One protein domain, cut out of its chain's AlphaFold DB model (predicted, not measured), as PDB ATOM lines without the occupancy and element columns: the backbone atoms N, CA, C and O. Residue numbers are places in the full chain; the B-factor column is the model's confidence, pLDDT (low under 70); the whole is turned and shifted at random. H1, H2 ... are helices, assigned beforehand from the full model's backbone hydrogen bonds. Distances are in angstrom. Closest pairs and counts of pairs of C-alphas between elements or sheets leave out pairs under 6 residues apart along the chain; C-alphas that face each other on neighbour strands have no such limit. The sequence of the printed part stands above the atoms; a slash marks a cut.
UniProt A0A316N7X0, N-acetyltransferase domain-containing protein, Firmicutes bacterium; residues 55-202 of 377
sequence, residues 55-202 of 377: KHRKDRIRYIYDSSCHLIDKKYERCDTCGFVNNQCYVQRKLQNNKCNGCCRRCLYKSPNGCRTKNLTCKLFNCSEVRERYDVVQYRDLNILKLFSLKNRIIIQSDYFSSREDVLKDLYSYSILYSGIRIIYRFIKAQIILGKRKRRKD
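AT A GLANCE: This is residues 55 to 202 of the 377 residues of the protein "N-acetyltransferase domain-containing protein" of Firmicutes bacterium (UniProt A0A316N7X0). Two long helices, H9 and H1, lie on opposite sides of a core of short helices, H4, H7 and H8. H2 and H5 lie near each other away from this core, with long links before H2 and after H3; residues 94 to 99 and 196 to 202 stick out. The printed part has 148 residues with nine named helices, H1 to H9 along the chain, and no named strand: all helix. It is compact, with a radius of gyration of the C-alphas of 16.3 A and spans of 51 by 35 by 23 A.

HOW THE PARTS SIT: Start at H9, residues 176 to 202: residues 176 to 180 alone touch H7, residues 150 to 158, closest at C-alphas 176 and 151, 6.2 A, a shallow tilt of 12 degrees, the same way. Residues 178 to 182 alone touch H8, residues 164 to 172, a hairpin, closest at C-alphas 179 and 170, 5.0 A. H7 and H8, also a hairpin, only just touch, with 3 pairs of C-alphas within 8 A, closest at 152 and 171, 5.5 A. H9 only just touches H3, residues 103 to 106, with residues 190 to 194 alone, closest at C-alphas 191 and 106, 7.0 A. H1, residues 57 to 75, touches H8 with residues 58 to 62 alone, closest at C-alphas 58 and 172, 6.1 A, a steep tilt of 44 degrees, opposite ways. Residues 65 to 72 alone touch H4, residues 120 to 123, closest at C-alphas 69 and 120, 5.6 A; residues 64 to 68 alone touch H6, residues 143 to 147, closest at C-alphas 64 and 144, 6.5 A. H2, residues 90 to 94, and H5, residues 128 to 133, are close but not clearly touching, closest at C-alphas 91 and 129, 7.1 A. Every O i to N i+4 pair is within hydrogen-bond range in H1, H2, H8 and H9, against 1 of 2 in H5, 3 of 5 in H7 and 0 of 1 in H6, where 2 of 2 O i to N i+3 pairs are; H3 and H4 are too short for such a pair.

IN THESE COORDINATES: Find C-alpha 57 at (157.521, 146.099, 129.096); from there H1 runs 27.3 A to C-alpha 75. Find C-alpha 176 at (147.729, 155.751, 137.675); H9 runs 38.4 A to C-alpha 202 at (118.015, 136.142, 152.146).

THE WHOLE: The C-alphas farthest apart, of Lys 55 and Gln 96, are 52.2 A apart. The printed part has no cut; the links H1 to H2 and H3 to H4 are long. Mean pLDDT of the printed part is 82.0, with 30 residues under 70, among them 96 to 105 and 197 to 202.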
ATOM      1  N   LYS A  55     162.825 142.372 127.501       88.94
ATOM      2  CA  LYS A  55     162.826 143.715 126.890       88.94
ATOM      3  C   LYS A  55     161.444 144.343 126.795       88.94
ATOM      4  O   LYS A  55     161.262 145.497 127.207       88.94
ATOM      5  N   HIS A  56     160.455 143.578 126.348       91.38
ATOM      6  CA  HIS A  56     159.080 144.047 126.245       91.38
ATOM      7  C   HIS A  56     158.498 144.355 127.629       91.38
ATOM      8  O   HIS A  56     158.473 143.524 128.538       91.38
ATOM      9  N   ARG A  57     158.017 145.594 127.805       91.62
ATOM     10  CA  ARG A  57     157.521 146.099 129.096       91.62
ATOM     11  C   ARG A  57     156.402 145.227 129.672       91.62
ATOM     12  O   ARG A  57     156.415 144.973 130.875       91.62
ATOM     13  N   LYS A  58     155.436 144.811 128.844       95.44
ATOM     14  CA  LYS A  58     154.281 144.010 129.283       95.44
ATOM     15  C   LYS A  58     154.708 142.612 129.737       95.44
ATOM     16  O   LYS A  58     154.288 142.186 130.811       95.44
ATOM     17  N   ASP A  59     155.604 141.965 129.000       96.56
ATOM     18  CA  ASP A  59     156.121 140.636 129.349       96.56
ATOM     19  C   ASP A  59     156.957 140.675 130.619       96.56
ATOM     20  O   ASP A  59     156.776 139.845 131.506       96.56
ATOM     21  N   ARG A  60     157.794 141.707 130.777       95.44
ATOM     22  CA  ARG A  60     158.565 141.910 132.006       95.44
ATOM     23  C   ARG A  60     157.650 142.114 133.210       95.44
ATOM     24  O   ARG A  60     157.878 141.526 134.259       95.44
ATOM     25  N   ILE A  61     156.604 142.934 133.067       96.38
ATOM     26  CA  ILE A  61     155.610 143.145 134.130       96.38
ATOM     27  C   ILE A  61     154.907 141.832 134.488       96.38
ATOM     28  O   ILE A  61     154.769 141.532 135.672       96.38
ATOM     29  N   ARG A  62     154.488 141.060 133.477       97.69
ATOM     30  CA  ARG A  62     153.832 139.759 133.651       97.69
ATOM     31  C   ARG A  62     154.731 138.785 134.401       97.69
ATOM     32  O   ARG A  62     154.300 138.201 135.386       97.69
ATOM     33  N   TYR A  63     155.984 138.677 133.971       97.62
ATOM     34  CA  TYR A  63     156.975 137.808 134.587       97.62
ATOM     35  C   TYR A  63     157.224 138.187 136.050       97.62
ATOM     36  O   TYR A  63     157.097 137.335 136.919       97.62
ATOM     37  N   ILE A  64     157.480 139.469 136.353       96.69
ATOM     38  CA  ILE A  64     157.675 139.924 137.744       96.69
ATOM     39  C   ILE A  64     156.458 139.563 138.601       96.69
ATOM     40  O   ILE A  64     156.621 139.083 139.720       96.69
ATOM     41  N   TYR A  65     155.245 139.775 138.085       96.81
ATOM     42  CA  TYR A  65     154.007 139.466 138.794       96.81
ATOM     43  C   TYR A  65     153.865 137.965 139.086       96.81
ATOM     44  O   TYR A  65     153.643 137.574 140.232       96.81
ATOM     45  N   ASP A  66     154.031 137.126 138.064       96.12
ATOM     46  CA  ASP A  66     153.868 135.676 138.171       96.12
ATOM     47  C   ASP A  66     154.961 135.040 139.034       96.12
ATOM     48  O   ASP A  66     154.655 134.214 139.894       96.12
ATOM     49  N   SER A  67     156.216 135.470 138.877       95.75
ATOM     50  CA  SER A  67     157.327 135.033 139.725       95.75
ATOM     51  C   SER A  67     157.108 135.429 141.183       95.75
ATOM     52  O   SER A  67     157.386 134.633 142.070       95.75
ATOM     53  N   SER A  68     156.561 136.620 141.445       94.94
ATOM     54  CA  SER A  68     156.238 137.053 142.811       94.94
ATOM     55  C   SER A  68     155.151 136.176 143.437       94.94
ATOM     56  O   SER A  68     155.301 135.742 144.575       94.94
ATOM     57  N   CYS A  69     154.086 135.858 142.689       92.62
ATOM     58  CA  CYS A  69     153.062 134.910 143.138       92.62
ATOM     59  C   CYS A  69     153.660 133.526 143.426       92.62
ATOM     60  O   CYS A  69     153.351 132.940 144.457       92.62
ATOM     61  N   HIS A  70     154.531 133.027 142.544       92.06
ATOM     62  CA  HIS A  70     155.175 131.726 142.705       92.06
ATOM     63  C   HIS A  70     156.092 131.664 143.935       92.06
ATOM     64  O   HIS A  70     156.063 130.673 144.656       92.06
ATOM     65  N   LEU A  71     156.864 132.722 144.213       90.50
ATOM     66  CA  LEU A  71     157.708 132.801 145.412       90.50
ATOM     67  C   LEU A  71     156.877 132.718 146.698       90.50
ATOM     68  O   LEU A  71     157.262 132.022 147.635       90.50
ATOM     69  N   ILE A  72     155.725 133.394 146.725       89.00
ATOM     70  CA  ILE A  72     154.799 133.321 147.856       89.00
ATOM     71  C   ILE A  72     154.205 131.911 147.982       89.00
ATOM     72  O   ILE A  72     154.210 131.342 149.069       89.00
ATOM     73  N   ASP A  73     153.722 131.341 146.875       86.94
ATOM     74  CA  ASP A  73     153.094 130.015 146.869       86.94
ATOM     75  C   ASP A  73     154.067 128.920 147.311       86.94
ATOM     76  O   ASP A  73     153.681 128.039 148.071       86.94
ATOM     77  N   LYS A  74     155.338 129.020 146.908       87.88
ATOM     78  CA  LYS A  74     156.399 128.112 147.347       87.88
ATOM     79  C   LYS A  74     156.684 128.231 148.848       87.88
ATOM     80  O   LYS A  74     156.902 127.217 149.498       87.88
ATOM     81  N   LYS A  75     156.675 129.444 149.420       84.75
ATOM     82  CA  LYS A  75     156.895 129.628 150.870       84.75
ATOM     83  C   LYS A  75     155.750 129.049 151.709       84.75
ATOM     84  O   LYS A  75     156.000 128.554 152.800       84.75
ATOM     85  N   TYR A  76     154.519 129.084 151.206       79.88
ATOM     86  CA  TYR A  76     153.350 128.549 151.912       79.88
ATOM     87  C   TYR A  76     152.888 127.186 151.389       79.88
ATOM     88  O   TYR A  76     151.734 126.804 151.597       79.88
ATOM     89  N   GLU A  77     153.756 126.453 150.692       77.06
ATOM     90  CA  GLU A  77     153.430 125.126 150.190       77.06
ATOM     91  C   GLU A  77     153.039 124.227 151.378       77.06
ATOM     92  O   GLU A  77     153.841 123.982 152.273       77.06
ATOM     93  N   ARG A  78     151.778 123.762 151.396       68.44
ATOM     94  CA  ARG A  78     151.161 122.938 152.464       68.44
ATOM     95  C   ARG A  78     150.818 123.661 153.780       68.44
ATOM     96  O   ARG A  78     150.522 122.991 154.767       68.44
ATOM     97  N   CYS A  79     150.760 124.993 153.810       70.19
ATOM     98  CA  CYS A  79     150.291 125.738 154.987       70.19
ATOM     99  C   CYS A  79     148.839 126.231 154.825       70.19
ATOM    100  O   CYS A  79     148.572 127.094 153.989       70.19
ATOM    101  N   ASP A  80     147.905 125.781 155.675       70.69
ATOM    102  CA  ASP A  80     146.602 126.455 155.843       70.69
ATOM    103  C   ASP A  80     146.717 127.595 156.868       70.69
ATOM    104  O   ASP A  80     146.283 127.496 158.015       70.69
ATOM    105  N   THR A  81     147.327 128.706 156.452       71.25
ATOM    106  CA  THR A  81     147.567 129.879 157.315       71.25
ATOM    107  C   THR A  81     146.291 130.573 157.787       71.25
ATOM    108  O   THR A  81     146.297 131.263 158.804       71.25
ATOM    109  N   CYS A  82     145.177 130.423 157.067       66.69
ATOM    110  CA  CYS A  82     143.901 131.027 157.456       66.69
ATOM    111  C   CYS A  82     143.047 130.118 158.357       66.69
ATOM    112  O   CYS A  82     142.075 130.608 158.951       66.69
ATOM    113  N   GLY A  83     143.395 128.828 158.450       68.81
ATOM    114  CA  GLY A  83     142.743 127.829 159.294       68.81
ATOM    115  C   GLY A  83     141.242 127.754 159.040       68.81
ATOM    116  O   GLY A  83     140.459 127.926 159.981       68.81
ATOM    117  N   PHE A  84     140.811 127.625 157.784       68.62
ATOM    118  CA  PHE A  84     139.386 127.657 157.438       68.62
ATOM    119  C   PHE A  84     138.670 126.393 157.929       68.62
ATOM    120  O   PHE A  84     139.022 125.282 157.567       68.62
ATOM    121  N   VAL A  85     137.598 126.574 158.705       67.94
ATOM    122  CA  VAL A  85     136.721 125.487 159.176       67.94
ATOM    123  C   VAL A  85     135.285 125.935 158.958       67.94
ATOM    124  O   VAL A  85     134.947 127.076 159.281       67.94
ATOM    125  N   ASN A  86     134.449 125.079 158.361       67.25
ATOM    126  CA  ASN A  86     133.032 125.359 158.089       67.25
ATOM    127  C   ASN A  86     132.794 126.729 157.419       67.25
ATOM    128  O   ASN A  86     131.929 127.508 157.818       67.25
ATOM    129  N   ASN A  87     133.588 127.059 156.392       64.88
ATOM    130  CA  ASN A  87     133.521 128.332 155.654       64.88
ATOM    131  C   ASN A  87     133.775 129.610 156.483       64.88
ATOM    132  O   ASN A  87     133.497 130.724 156.006       64.88
ATOM    133  N   GLN A  88     134.334 129.479 157.682       66.56
ATOM    134  CA  GLN A  88     134.728 130.578 158.557       66.56
ATOM    135  C   GLN A  88     136.247 130.567 158.752       66.56
ATOM    136  O   GLN A  88     136.827 129.512 159.014       66.56
ATOM    137  N   CYS A  89     136.902 131.726 158.616       74.50
ATOM    138  CA  CYS A  89     138.308 131.848 159.018       74.50
ATOM    139  C   CYS A  89     138.419 131.959 160.543       74.50
ATOM    140  O   CYS A  89     137.425 132.210 161.230       74.50
ATOM    141  N   TYR A  90     139.636 131.821 161.065       75.12
ATOM    142  CA  TYR A  90     139.900 131.890 162.502       75.12
ATOM    143  C   TYR A  90     139.289 133.124 163.192       75.12
ATOM    144  O   TYR A  90     138.595 132.982 164.194       75.12
ATOM    145  N   VAL A  91     139.450 134.318 162.608       75.12
ATOM    146  CA  VAL A  91     138.933 135.585 163.167       75.12
ATOM    147  C   VAL A  91     137.412 135.563 163.341       75.12
ATOM    148  O   VAL A  91     136.893 136.040 164.345       75.12
ATOM    149  N   GLN A  92     136.685 134.978 162.384       71.88
ATOM    150  CA  GLN A  92     135.222 134.864 162.462       71.88
ATOM    151  C   GLN A  92     134.786 133.950 163.599       71.88
ATOM    152  O   GLN A  92     133.817 134.256 164.284       71.88
ATOM    153  N   ARG A  93     135.507 132.841 163.792       77.38
ATOM    154  CA  ARG A  93     135.217 131.895 164.871       77.38
ATOM    155  C   ARG A  93     135.528 132.507 166.238       77.38
ATOM    156  O   ARG A  93     134.697 132.417 167.130       77.38
ATOM    157  N   LYS A  94     136.680 133.179 166.369       76.50
ATOM    158  CA  LYS A  94     137.131 133.836 167.609       76.50
ATOM    159  C   LYS A  94     136.161 134.919 168.082       76.50
ATOM    160  O   LYS A  94     135.861 134.986 169.263       76.50
ATOM    161  N   LEU A  95     135.663 135.757 167.171       73.88
ATOM    162  CA  LEU A  95     134.824 136.901 167.542       73.88
ATOM    163  C   LEU A  95     133.354 136.551 167.820       73.88
ATOM    164  O   LEU A  95     132.619 137.449 168.220       73.88
ATOM    165  N   GLN A  96     132.915 135.311 167.550       64.81
ATOM    166  CA  GLN A  96     131.529 134.829 167.719       64.81
ATOM    167  C   GLN A  96     130.439 135.787 167.198       64.81
ATOM    168  O   GLN A  96     129.287 135.735 167.617       64.81
ATOM    169  N   ASN A  97     130.782 136.686 166.273       54.47
ATOM    170  CA  ASN A  97     129.880 137.729 165.825       54.47
ATOM    171  C   ASN A  97     129.278 137.370 164.466       54.47
ATOM    172  O   ASN A  97     129.931 136.846 163.565       54.47
ATOM    173  N   ASN A  98     128.018 137.758 164.278       50.38
ATOM    174  CA  ASN A  98     127.350 137.693 162.977       50.38
ATOM    175  C   ASN A  98     127.883 138.760 161.992       50.38
ATOM    176  O   ASN A  98     127.382 138.893 160.872       50.38
ATOM    177  N   LYS A  99     128.909 139.534 162.387       44.59
ATOM    178  CA  LYS A  99     129.553 140.555 161.555       44.59
ATOM    179  C   LYS A  99     130.583 139.900 160.632       44.59
ATOM    180  O   LYS A  99     131.363 139.027 161.003       44.59
ATOM    181  N   CYS A 100     130.576 140.309 159.367       49.03
ATOM    182  CA  CYS A 100     131.455 139.734 158.353       49.03
ATOM    183  C   CYS A 100     132.915 140.149 158.575       49.03
ATOM    184  O   CYS A 100     133.333 141.202 158.105       49.03
ATOM    185  N   ASN A 101     133.703 139.284 159.210       52.38
ATOM    186  CA  ASN A 101     135.144 139.472 159.357       52.38
ATOM    187  C   ASN A 101     135.897 138.577 158.353       52.38
ATOM    188  O   ASN A 101     135.706 137.370 158.327       52.38
ATOM    189  N   GLY A 102     136.710 139.147 157.459       58.97
ATOM    190  CA  GLY A 102     137.599 138.376 156.573       58.97
ATOM    191  C   GLY A 102     137.613 138.812 155.104       58.97
ATOM    192  O   GLY A 102     136.574 138.970 154.459       58.97
ATOM    193  N   CYS A 103     138.818 138.936 154.542       61.91
ATOM    194  CA  CYS A 103     139.064 139.432 153.183       61.91
ATOM    195  C   CYS A 103     138.345 138.596 152.105       61.91
ATOM    196  O   CYS A 103     137.770 139.144 151.168       61.91
ATOM    197  N   CYS A 104     138.291 137.268 152.256       61.19
ATOM    198  CA  CYS A 104     137.756 136.369 151.226       61.19
ATOM    199  C   CYS A 104     136.236 136.478 150.999       61.19
ATOM    200  O   CYS A 104     135.763 136.068 149.942       61.19
ATOM    201  N   ARG A 105     135.450 137.018 151.947       64.12
ATOM    202  CA  ARG A 105     133.985 137.157 151.778       64.12
ATOM    203  C   ARG A 105     133.576 138.395 150.965       64.12
ATOM    204  O   ARG A 105     132.438 138.456 150.513       64.12
ATOM    205  N   ARG A 106     134.498 139.337 150.723       71.19
ATOM    206  CA  ARG A 106     134.313 140.474 149.793       71.19
ATOM    207  C   ARG A 106     134.758 140.145 148.362       71.19
ATOM    208  O   ARG A 106     134.669 140.997 147.483       71.19
ATOM    209  N   CYS A 107     135.236 138.921 148.135       77.62
ATOM    210  CA  CYS A 107     135.765 138.458 146.863       77.62
ATOM    211  C   CYS A 107     134.688 137.730 146.050       77.62
ATOM    212  O   CYS A 107     134.097 136.759 146.521       77.62
ATOM    213  N   LEU A 108     134.483 138.146 144.799       80.38
ATOM    214  CA  LEU A 108     133.602 137.437 143.862       80.38
ATOM    215  C   LEU A 108     134.153 136.081 143.406       80.38
ATOM    216  O   LEU A 108     133.383 135.242 142.945       80.38
ATOM    217  N   TYR A 109     135.464 135.878 143.534       79.44
ATOM    218  CA  TYR A 109     136.179 134.704 143.032       79.44
ATOM    219  C   TYR A 109     136.381 133.607 144.083       79.44
ATOM    220  O   TYR A 109     137.102 132.636 143.836       79.44
ATOM    221  N   LYS A 110     135.778 133.753 145.271       72.44
ATOM    222  CA  LYS A 110     135.792 132.703 146.290       72.44
ATOM    223  C   LYS A 110     134.990 131.500 145.785       72.44
ATOM    224  O   LYS A 110     133.843 131.655 145.374       72.44
ATOM    225  N   SER A 111     135.571 130.307 145.881       65.12
ATOM    226  CA  SER A 111     134.876 129.037 145.651       65.12
ATOM    227  C   SER A 111     135.030 128.105 146.861       65.12
ATOM    228  O   SER A 111     135.893 128.370 147.704       65.12
ATOM    229  N   PRO A 112     134.224 127.029 146.972       57.31
ATOM    230  CA  PRO A 112     134.409 126.010 148.010       57.31
ATOM    231  C   PRO A 112     135.815 125.398 147.994       57.31
ATOM    232  O   PRO A 112     136.388 125.148 149.045       57.31
ATOM    233  N   ASN A 113     136.418 125.287 146.806       57.66
ATOM    234  CA  ASN A 113     137.753 124.720 146.592       57.66
ATOM    235  C   ASN A 113     138.874 125.771 146.736       57.66
ATOM    236  O   ASN A 113     139.952 125.620 146.170       57.66
ATOM    237  N   GLY A 114     138.607 126.883 147.427       64.06
ATOM    238  CA  GLY A 114     139.567 127.966 147.632       64.06
ATOM    239  C   GLY A 114     139.521 129.075 146.574       64.06
ATOM    240  O   GLY A 114     138.529 129.267 145.855       64.06
ATOM    241  N   CYS A 115     140.589 129.877 146.543       72.25
ATOM    242  CA  CYS A 115     140.728 131.018 145.641       72.25
ATOM    243  C   CYS A 115     141.183 130.561 144.253       72.25
ATOM    244  O   CYS A 115     142.225 129.926 144.119       72.25
ATOM    245  N   ARG A 116     140.439 130.944 143.212       71.44
ATOM    246  CA  ARG A 116     140.788 130.620 141.818       71.44
ATOM    247  C   ARG A 116     141.688 131.665 141.154       71.44
ATOM    248  O   ARG A 116     142.107 131.469 140.018       71.44
ATOM    249  N   THR A 117     141.969 132.788 141.819       81.31
ATOM    250  CA  THR A 117     142.754 133.882 141.230       81.31
ATOM    251  C   THR A 117     144.187 133.899 141.748       81.31
ATOM    252  O   THR A 117     144.457 133.756 142.941       81.31
ATOM    253  N   LYS A 118     145.129 134.155 140.836       85.75
ATOM    254  CA  LYS A 118     146.530 134.452 141.162       85.75
ATOM    255  C   LYS A 118     146.698 135.945 141.467       85.75
ATOM    256  O   LYS A 118     147.425 136.630 140.763       85.75
ATOM    257  N   ASN A 119     145.975 136.468 142.460       90.69
ATOM    258  CA  ASN A 119     146.079 137.879 142.840       90.69
ATOM    259  C   ASN A 119     147.231 138.094 143.841       90.69
ATOM    260  O   ASN A 119     147.141 137.658 144.988       90.69
ATOM    261  N   LEU A 120     148.292 138.783 143.409       91.94
ATOM    262  CA  LEU A 120     149.482 139.062 144.222       91.94
ATOM    263  C   LEU A 120     149.166 139.837 145.510       91.94
ATOM    264  O   LEU A 120     149.614 139.445 146.584       91.94
ATOM    265  N   THR A 121     148.367 140.905 145.422       89.81
ATOM    266  CA  THR A 121     147.975 141.736 146.571       89.81
ATOM    267  C   THR A 121     147.274 140.895 147.642       89.81
ATOM    268  O   THR A 121     147.567 141.004 148.829       89.81
ATOM    269  N   CYS A 122     146.372 140.001 147.224       85.19
ATOM    270  CA  CYS A 122     145.677 139.082 148.120       85.19
ATOM    271  C   CYS A 122     146.612 138.036 148.752       85.19
ATOM    272  O   CYS A 122     146.350 137.618 149.876       85.19
ATOM    273  N   LYS A 123     147.683 137.624 148.056       84.81
ATOM    274  CA  LYS A 123     148.679 136.650 148.546       84.81
ATOM    275  C   LYS A 123     149.651 137.226 149.578       84.81
ATOM    276  O   LYS A 123     150.227 136.465 150.342       84.81
ATOM    277  N   LEU A 124     149.812 138.545 149.655       84.38
ATOM    278  CA  LEU A 124     150.699 139.206 150.627       84.38
ATOM    279  C   LEU A 124     150.140 139.252 152.070       84.38
ATOM    280  O   LEU A 124     150.680 139.973 152.900       84.38
ATOM    281  N   PHE A 125     149.065 138.501 152.366       66.69
ATOM    282  CA  PHE A 125     148.449 138.287 153.689       66.69
ATOM    283  C   PHE A 125     148.527 139.483 154.661       66.69
ATOM    284  O   PHE A 125     149.382 139.576 155.541       66.69
ATOM    285  N   ASN A 126     147.546 140.384 154.570       65.75
ATOM    286  CA  ASN A 126     147.461 141.559 155.448       65.75
ATOM    287  C   ASN A 126     146.589 141.361 156.701       65.75
ATOM    288  O   ASN A 126     146.294 142.329 157.396       65.75
ATOM    289  N   CYS A 127     146.153 140.135 156.994       74.31
ATOM    290  CA  CYS A 127     145.350 139.856 158.184       74.31
ATOM    291  C   CYS A 127     146.231 139.893 159.441       74.31
ATOM    292  O   CYS A 127     147.195 139.135 159.517       74.31
ATOM    293  N   SER A 128     145.891 140.744 160.415       76.69
ATOM    294  CA  SER A 128     146.626 140.883 161.685       76.69
ATOM    295  C   SER A 128     146.805 139.545 162.404       76.69
ATOM    296  O   SER A 128     147.920 139.172 162.736       76.69
ATOM    297  N   GLU A 129     145.737 138.762 162.512       78.00
ATOM    298  CA  GLU A 129     145.746 137.464 163.202       78.00
ATOM    299  C   GLU A 129     146.613 136.409 162.497       78.00
ATOM    300  O   GLU A 129     147.176 135.530 163.141       78.00
ATOM    301  N   VAL A 130     146.761 136.489 161.168       78.00
ATOM    302  CA  VAL A 130     147.710 135.623 160.447       78.00
ATOM    303  C   VAL A 130     149.143 136.072 160.726       78.00
ATOM    304  O   VAL A 130     150.008 135.230 160.936       78.00
ATOM    305  N   ARG A 131     149.391 137.388 160.775       81.00
ATOM    306  CA  ARG A 131     150.715 137.964 161.064       81.00
ATOM    307  C   ARG A 131     151.204 137.679 162.482       81.00
ATOM    308  O   ARG A 131     152.403 137.574 162.680       81.00
ATOM    309  N   GLU A 132     150.296 137.573 163.447       82.50
ATOM    310  CA  GLU A 132     150.632 137.223 164.834       82.50
ATOM    311  C   GLU A 132     151.026 135.751 164.990       82.50
ATOM    312  O   GLU A 132     151.793 135.406 165.882       82.50
ATOM    313  N   ARG A 133     150.501 134.873 164.131       80.12
ATOM    314  CA  ARG A 133     150.629 133.416 164.285       80.12
ATOM    315  C   ARG A 133     151.633 132.771 163.341       80.12
ATOM    316  O   ARG A 133     152.055 131.646 163.591       80.12
ATOM    317  N   TYR A 134     151.963 133.441 162.242       80.62
ATOM    318  CA  TYR A 134     152.790 132.892 161.177       80.62
ATOM    319  C   TYR A 134     153.813 133.918 160.698       80.62
ATOM    320  O   TYR A 134     153.508 135.106 160.572       80.62
ATOM    321  N   ASP A 135     155.003 133.434 160.340       83.12
ATOM    322  CA  ASP A 135     155.973 134.227 159.592       83.12
ATOM    323  C   ASP A 135     155.458 134.463 158.165       83.12
ATOM    324  O   ASP A 135     155.495 133.579 157.301       83.12
ATOM    325  N   VAL A 136     154.931 135.664 157.922       84.00
ATOM    326  CA  VAL A 136     154.348 136.017 156.631       84.00
ATOM    327  C   VAL A 136     155.335 136.730 155.710       84.00
ATOM    328  O   VAL A 136     156.050 137.642 156.110       84.00
ATOM    329  N   VAL A 137     155.293 136.384 154.423       86.88
ATOM    330  CA  VAL A 137     155.894 137.177 153.345       86.88
ATOM    331  C   VAL A 137     155.215 138.533 153.259       86.88
ATOM    332  O   VAL A 137     154.036 138.642 152.915       86.88
ATOM    333  N   GLN A 138     155.993 139.575 153.498       87.56
ATOM    334  CA  GLN A 138     155.602 140.953 153.308       87.56
ATOM    335  C   GLN A 138     156.094 141.478 151.960       87.56
ATOM    336  O   GLN A 138     157.025 140.968 151.339       87.56
ATOM    337  N   TYR A 139     155.496 142.586 151.523       89.38
ATOM    338  CA  TYR A 139     155.891 143.279 150.295       89.38
ATOM    339  C   TYR A 139     157.406 143.548 150.224       89.38
ATOM    340  O   TYR A 139     158.016 143.441 149.161       89.38
ATOM    341  N   ARG A 140     158.009 143.927 151.359       88.19
ATOM    342  CA  ARG A 140     159.430 144.293 151.459       88.19
ATOM    343  C   ARG A 140     160.381 143.112 151.255       88.19
ATOM    344  O   ARG A 140     161.520 143.349 150.859       88.19
ATOM    345  N   ASP A 141     159.899 141.890 151.455       89.56
ATOM    346  CA  ASP A 141     160.694 140.665 151.342       89.56
ATOM    347  C   ASP A 141     160.854 140.243 149.870       89.56
ATOM    348  O   ASP A 141     161.784 139.535 149.498       89.56
ATOM    349  N   LEU A 142     159.987 140.741 148.979       92.69
ATOM    350  CA  LEU A 142     160.026 140.436 147.550       92.69
ATOM    351  C   LEU A 142     160.870 141.458 146.781       92.69
ATOM    352  O   LEU A 142     160.361 142.388 146.146       92.69
ATOM    353  N   ASN A 143     162.187 141.248 146.772       93.94
ATOM    354  CA  ASN A 143     163.137 142.126 146.080       93.94
ATOM    355  C   ASN A 143     162.847 142.301 144.577       93.94
ATOM    356  O   ASN A 143     163.066 143.388 144.035       93.94
ATOM    357  N   ILE A 144     162.275 141.292 143.912       94.25
ATOM    358  CA  ILE A 144     161.884 141.356 142.494       94.25
ATOM    359  C   ILE A 144     160.873 142.480 142.200       94.25
ATOM    360  O   ILE A 144     160.898 143.070 141.117       94.25
ATOM    361  N   LEU A 145     160.043 142.872 143.177       94.19
ATOM    362  CA  LEU A 145     159.081 143.969 143.027       94.19
ATOM    363  C   LEU A 145     159.756 145.334 142.861       94.19
ATOM    364  O   LEU A 145     159.133 146.270 142.357       94.19
ATOM    365  N   LYS A 146     161.044 145.468 143.210       93.00
ATOM    366  CA  LYS A 146     161.830 146.679 142.920       93.00
ATOM    367  C   LYS A 146     161.931 146.938 141.416       93.00
ATOM    368  O   LYS A 146     162.034 148.084 141.007       93.00
ATOM    369  N   LEU A 147     161.791 145.914 140.570       93.38
ATOM    370  CA  LEU A 147     161.780 146.074 139.113       93.38
ATOM    371  C   LEU A 147     160.468 146.673 138.571       93.38
ATOM    372  O   LEU A 147     160.399 147.077 137.401       93.38
ATOM    373  N   PHE A 148     159.419 146.815 139.386       93.44
ATOM    374  CA  PHE A 148     158.224 147.566 139.002       93.44
ATOM    375  C   PHE A 148     158.461 149.084 138.978       93.44
ATOM    376  O   PHE A 148     159.370 149.626 139.597       93.44
ATOM    377  N   SER A 149     157.677 149.812 138.174       91.69
ATOM    378  CA  SER A 149     157.658 151.281 138.270       91.69
ATOM    379  C   SER A 149     157.038 151.691 139.606       91.69
ATOM    380  O   SER A 149     156.301 150.904 140.195       91.69
ATOM    381  N   LEU A 150     157.281 152.921 140.069       90.94
ATOM    382  CA  LEU A 150     156.626 153.438 141.277       90.94
ATOM    383  C   LEU A 150     155.097 153.275 141.200       90.94
ATOM    384  O   LEU A 150     154.494 152.730 142.114       90.94
ATOM    385  N   LYS A 151     154.507 153.602 140.042       93.19
ATOM    386  CA  LYS A 151     153.090 153.365 139.732       93.19
ATOM    387  C   LYS A 151     152.654 151.917 139.984       93.19
ATOM    388  O   LYS A 151     151.680 151.668 140.681       93.19
ATOM    389  N   ASN A 152     153.369 150.956 139.400       94.62
ATOM    390  CA  ASN A 152     153.019 149.542 139.519       94.62
ATOM    391  C   ASN A 152     153.169 149.055 140.962       94.62
ATOM    392  O   ASN A 152     152.334 148.281 141.408       94.62
ATOM    393  N   ARG A 153     154.178 149.550 141.693       93.12
ATOM    394  CA  ARG A 153     154.367 149.263 143.122       93.12
ATOM    395  C   ARG A 153     153.184 149.746 143.970       93.12
ATOM    396  O   ARG A 153     152.765 149.020 144.859       93.12
ATOM    397  N   ILE A 154     152.612 150.911 143.654       92.00
ATOM    398  CA  ILE A 154     151.400 151.429 144.315       92.00
ATOM    399  C   ILE A 154     150.179 150.549 143.998       92.00
ATOM    400  O   ILE A 154     149.437 150.180 144.904       92.00
ATOM    401  N   ILE A 155     149.985 150.168 142.729       93.00
ATOM    402  CA  ILE A 155     148.840 149.339 142.300       93.00
ATOM    403  C   ILE A 155     148.826 147.981 143.017       93.00
ATOM    404  O   ILE A 155     147.794 147.567 143.535       93.00
ATOM    405  N   ILE A 156     149.966 147.287 143.100       92.50
ATOM    406  CA  ILE A 156     150.019 145.950 143.722       92.50
ATOM    407  C   ILE A 156     149.861 145.957 145.250       92.50
ATOM    408  O   ILE A 156     149.847 144.891 145.855       92.50
ATOM    409  N   GLN A 157     149.800 147.127 145.886       88.81
ATOM    410  CA  GLN A 157     149.505 147.249 147.317       88.81
ATOM    411  C   GLN A 157     148.014 147.517 147.582       88.81
ATOM    412  O   GLN A 157     147.563 147.389 148.722       88.81
ATOM    413  N   SER A 158     147.243 147.857 146.542       86.94
ATOM    414  CA  SER A 158     145.842 148.277 146.647       86.94
ATOM    415  C   SER A 158     144.855 147.452 145.810       86.94
ATOM    416  O   SER A 158     143.665 147.456 146.118       86.94
ATOM    417  N   ASP A 159     145.301 146.709 144.791       89.25
ATOM    418  CA  ASP A 159     144.415 145.947 143.894       89.25
ATOM    419  C   ASP A 159     144.032 144.568 144.467       89.25
ATOM    420  O   ASP A 159     144.540 143.519 144.051       89.25
ATOM    421  N   TYR A 160     143.145 144.575 145.465       87.75
ATOM    422  CA  TYR A 160     142.555 143.370 146.057       87.75
ATOM    423  C   TYR A 160     141.350 142.870 145.250       87.75
ATOM    424  O   TYR A 160     140.629 143.640 144.622       87.75
ATOM    425  N   PHE A 161     141.063 141.569 145.355       87.31
ATOM    426  CA  PHE A 161     139.826 140.943 144.855       87.31
ATOM    427  C   PHE A 161     139.610 141.039 143.337       87.31
ATOM    428  O   PHE A 161     138.476 140.936 142.873       87.31
ATOM    429  N   SER A 162     140.689 141.181 142.571       89.31
ATOM    430  CA  SER A 162     140.679 141.216 141.104       89.31
ATOM    431  C   SER A 162     141.245 139.924 140.506       89.31
ATOM    432  O   SER A 162     142.046 139.232 141.145       89.31
ATOM    433  N   SER A 163     140.849 139.609 139.269       91.69
ATOM    434  CA  SER A 163     141.489 138.548 138.482       91.69
ATOM    435  C   SER A 163     142.936 138.929 138.154       91.69
ATOM    436  O   SER A 163     143.280 140.114 138.127       91.69
ATOM    437  N   ARG A 164     143.795 137.940 137.886       93.31
ATOM    438  CA  ARG A 164     145.184 138.197 137.472       93.31
ATOM    439  C   ARG A 164     145.217 139.079 136.221       93.31
ATOM    440  O   ARG A 164     145.993 140.025 136.139       93.31
ATOM    441  N   GLU A 165     144.350 138.783 135.265       94.38
ATOM    442  CA  GLU A 165     144.265 139.437 133.963       94.38
ATOM    443  C   GLU A 165     143.835 140.901 134.105       94.38
ATOM    444  O   GLU A 165     144.369 141.774 133.421       94.38
ATOM    445  N   ASP A 166     142.920 141.198 135.029       93.94
ATOM    446  CA  ASP A 166     142.521 142.571 135.331       93.94
ATOM    447  C   ASP A 166     143.649 143.380 135.963       93.94
ATOM    448  O   ASP A 166     143.906 144.499 135.508       93.94
ATOM    449  N   VAL A 167     144.359 142.792 136.934       94.81
ATOM    450  CA  VAL A 167     145.517 143.427 137.578       94.81
ATOM    451  C   VAL A 167     146.596 143.715 136.534       94.81
ATOM    452  O   VAL A 167     147.116 144.826 136.463       94.81
ATOM    453  N   LEU A 168     146.902 142.755 135.652       96.38
ATOM    454  CA  LEU A 168     147.879 142.955 134.577       96.38
ATOM    455  C   LEU A 168     147.485 144.107 133.649       96.38
ATOM    456  O   LEU A 168     148.344 144.925 133.320       96.38
ATOM    457  N   LYS A 169     146.202 144.243 133.284       95.88
ATOM    458  CA  LYS A 169     145.724 145.394 132.496       95.88
ATOM    459  C   LYS A 169     146.015 146.726 133.208       95.88
ATOM    460  O   LYS A 169     146.432 147.683 132.554       95.88
ATOM    461  N   ASP A 170     145.877 146.792 134.532       95.75
ATOM    462  CA  ASP A 170     146.211 148.001 135.301       95.75
ATOM    463  C   ASP A 170     147.714 148.248 135.410       95.75
ATOM    464  O   ASP A 170     148.184 149.380 135.262       95.75
ATOM    465  N   LEU A 171     148.510 147.195 135.565       96.12
ATOM    466  CA  LEU A 171     149.966 147.313 135.531       96.12
ATOM    467  C   LEU A 171     150.470 147.748 134.146       96.12
ATOM    468  O   LEU A 171     151.458 148.483 134.056       96.12
ATOM    469  N   TYR A 172     149.782 147.358 133.070       96.19
ATOM    470  CA  TYR A 172     150.099 147.757 131.698       96.19
ATOM    471  C   TYR A 172     149.704 149.194 131.372       96.19
ATOM    472  O   TYR A 172     150.403 149.811 130.568       96.19
ATOM    473  N   SER A 173     148.668 149.747 132.007       92.69
ATOM    474  CA  SER A 173     148.282 151.155 131.841       92.69
ATOM    475  C   SER A 173     149.478 152.100 132.040       92.69
ATOM    476  O   SER A 173     150.406 151.800 132.801       92.69
ATOM    477  N   TYR A 174     149.467 153.259 131.389       89.38
ATOM    478  CA  TYR A 174     150.419 154.337 131.671       89.38
ATOM    479  C   TYR A 174     149.904 155.296 132.755       89.38
ATOM    480  O   TYR A 174     150.706 155.845 133.504       89.38
ATOM    481  N   SER A 175     148.584 155.415 132.918       92.88
ATOM    482  CA  SER A 175     147.945 156.322 133.876       92.88
ATOM    483  C   SER A 175     147.613 155.618 135.196       92.88
ATOM    484  O   SER A 175     146.927 154.590 135.204       92.88
ATOM    485  N   ILE A 176     148.100 156.177 136.314       91.38
ATOM    486  CA  ILE A 176     147.729 155.751 137.675       91.38
ATOM    487  C   ILE A 176     146.245 156.009 137.936       91.38
ATOM    488  O   ILE A 176     145.575 155.149 138.496       91.38
ATOM    489  N   LEU A 177     145.730 157.150 137.465       92.44
ATOM    490  CA  LEU A 177     144.346 157.568 137.662       92.44
ATOM    491  C   LEU A 177     143.387 156.598 136.970       92.44
ATOM    492  O   LEU A 177     142.453 156.107 137.594       92.44
ATOM    493  N   TYR A 178     143.683 156.237 135.718       92.88
ATOM    494  CA  TYR A 178     142.896 155.255 134.969       92.88
ATOM    495  C   TYR A 178     142.851 153.895 135.679       92.88
ATOM    496  O   TYR A 178     141.785 153.302 135.833       92.88
ATOM    497  N   SER A 179     144.002 153.417 136.164       93.44
ATOM    498  CA  SER A 179     144.070 152.179 136.946       93.44
ATOM    499  C   SER A 179     143.289 152.281 138.258       93.44
ATOM    500  O   SER A 179     142.553 151.361 138.595       93.44
ATOM    501  N   GLY A 180     143.392 153.409 138.965       92.81
ATOM    502  CA  GLY A 180     142.636 153.672 140.189       92.81
ATOM    503  C   GLY A 180     141.125 153.619 139.962       92.81
ATOM    504  O   GLY A 180     140.428 152.896 140.672       92.81
ATOM    505  N   ILE A 181     140.626 154.290 138.918       94.50
ATOM    506  CA  ILE A 181     139.204 154.266 138.540       94.50
ATOM    507  C   ILE A 181     138.749 152.835 138.229       94.50
ATOM    508  O   ILE A 181     137.707 152.404 138.720       94.50
ATOM    509  N   ARG A 182     139.536 152.062 137.466       94.06
ATOM    510  CA  ARG A 182     139.209 150.657 137.161       94.06
ATOM    511  C   ARG A 182     139.144 149.785 138.412       94.06
ATOM    512  O   ARG A 182     138.216 148.986 138.528       94.06
ATOM    513  N   ILE A 183     140.086 149.944 139.342       92.50
ATOM    514  CA  ILE A 183     140.106 149.208 140.615       92.50
ATOM    515  C   ILE A 183     138.858 149.547 141.443       92.50
ATOM    516  O   ILE A 183     138.145 148.637 141.872       92.50
ATOM    517  N   ILE A 184     138.541 150.837 141.603       92.25
ATOM    518  CA  ILE A 184     137.360 151.304 142.347       92.25
ATOM    519  C   ILE A 184     136.070 150.783 141.704       92.25
ATOM    520  O   ILE A 184     135.217 150.223 142.392       92.25
ATOM    521  N   TYR A 185     135.943 150.889 140.380       92.38
ATOM    522  CA  TYR A 185     134.786 150.384 139.645       92.38
ATOM    523  C   TYR A 185     134.591 148.875 139.853       92.38
ATOM    524  O   TYR A 185     133.483 148.430 140.167       92.38
ATOM    525  N   ARG A 186     135.663 148.073 139.730       92.00
ATOM    526  CA  ARG A 186     135.604 146.623 139.983       92.00
ATOM    527  C   ARG A 186     135.171 146.327 141.414       92.00
ATOM    528  O   ARG A 186     134.337 145.445 141.619       92.00
ATOM    529  N   PHE A 187     135.691 147.074 142.383       88.12
ATOM    530  CA  PHE A 187     135.332 146.916 143.785       88.12
ATOM    531  C   PHE A 187     133.845 147.210 144.034       88.12
ATOM    532  O   PHE A 187     133.146 146.371 144.605       88.12
ATOM    533  N   ILE A 188     133.331 148.343 143.544       89.81
ATOM    534  CA  ILE A 188     131.914 148.723 143.673       89.81
ATOM    535  C   ILE A 188     131.015 147.680 142.997       89.81
ATOM    536  O   ILE A 188     130.086 147.162 143.620       89.81
ATOM    537  N   LYS A 189     131.329 147.298 141.751       89.00
ATOM    538  CA  LYS A 189     130.590 146.264 141.009       89.00
ATOM    539  C   LYS A 189     130.555 144.942 141.777       89.00
ATOM    540  O   LYS A 189     129.503 144.306 141.862       89.00
ATOM    541  N   ALA A 190     131.677 144.549 142.381       86.25
ATOM    542  CA  ALA A 190     131.753 143.359 143.215       86.25
ATOM    543  C   ALA A 190     130.841 143.443 144.443       86.25
ATOM    544  O   ALA A 190     130.102 142.494 144.705       86.25
ATOM    545  N   GLN A 191     130.828 144.575 145.155       85.00
ATOM    546  CA  GLN A 191     129.942 144.752 146.310       85.00
ATOM    547  C   GLN A 191     128.460 144.720 145.906       85.00
ATOM    548  O   GLN A 191     127.663 144.086 146.595       85.00
ATOM    549  N   ILE A 192     128.084 145.308 144.764       85.00
ATOM    550  CA  ILE A 192     126.705 145.252 144.249       85.00
ATOM    551  C   ILE A 192     126.295 143.807 143.941       85.00
ATOM    552  O   ILE A 192     125.215 143.375 144.349       85.00
ATOM    553  N   ILE A 193     127.142 143.042 143.245       81.88
ATOM    554  CA  ILE A 193     126.855 141.642 142.893       81.88
ATOM    555  C   ILE A 193     126.751 140.780 144.156       81.88
ATOM    556  O   ILE A 193     125.802 140.009 144.289       81.88
ATOM    557  N   LEU A 194     127.684 140.928 145.101       78.00
ATOM    558  CA  LEU A 194     127.634 140.224 146.385       78.00
ATOM    559  C   LEU A 194     126.382 140.600 147.181       78.00
ATOM    560  O   LEU A 194     125.720 139.717 147.717       78.00
ATOM    561  N   GLY A 195     126.005 141.879 147.189       74.88
ATOM    562  CA  GLY A 195     124.775 142.361 147.811       74.88
ATOM    563  C   GLY A 195     123.511 141.816 147.143       74.88
ATOM    564  O   GLY A 195     122.547 141.505 147.835       74.88
ATOM    565  N   LYS A 196     123.492 141.647 145.814       73.38
ATOM    566  CA  LYS A 196     122.390 140.979 145.095       73.38
ATOM    567  C   LYS A 196     122.341 139.477 145.384       73.38
ATOM    568  O   LYS A 196     121.253 138.955 145.570       73.38
ATOM    569  N   ARG A 197     123.487 138.787 145.459       69.00
ATOM    570  CA  ARG A 197     123.557 137.361 145.842       69.00
ATOM    571  C   ARG A 197     123.079 137.143 147.271       69.00
ATOM    572  O   ARG A 197     122.275 136.251 147.500       69.00
ATOM    573  N   LYS A 198     123.542 137.981 148.202       64.31
ATOM    574  CA  LYS A 198     123.107 137.960 149.597       64.31
ATOM    575  C   LYS A 198     121.607 138.229 149.692       64.31
ATOM    576  O   LYS A 198     120.902 137.403 150.236       64.31
ATOM    577  N   ARG A 199     121.101 139.288 149.044       57.19
ATOM    578  CA  ARG A 199     119.656 139.565 148.993       57.19
ATOM    579  C   ARG A 199     118.851 138.439 148.356       57.19
ATOM    580  O   ARG A 199     117.838 138.084 148.915       57.19
ATOM    581  N   ARG A 200     119.276 137.841 147.238       54.72
ATOM    582  CA  ARG A 200     118.583 136.674 146.653       54.72
ATOM    583  C   ARG A 200     118.553 135.486 147.614       54.72
ATOM    584  O   ARG A 200     117.520 134.847 147.730       54.72
ATOM    585  N   LYS A 201     119.655 135.236 148.320       54.34
ATOM    586  CA  LYS A 201     119.755 134.176 149.327       54.34
ATOM    587  C   LYS A 201     118.887 134.452 150.562       54.34
ATOM    588  O   LYS A 201     118.269 133.532 151.073       54.34
ATOM    589  N   ASP A 202     118.823 135.705 151.002       56.59
ATOM    590  CA  ASP A 202     118.015 136.142 152.146       56.59
ATOM    591  C   ASP A 202     116.518 136.283 151.774       56.59
ATOM    592  O   ASP A 202     115.657 136.206 152.644       56.59
TER     593      ASP A 202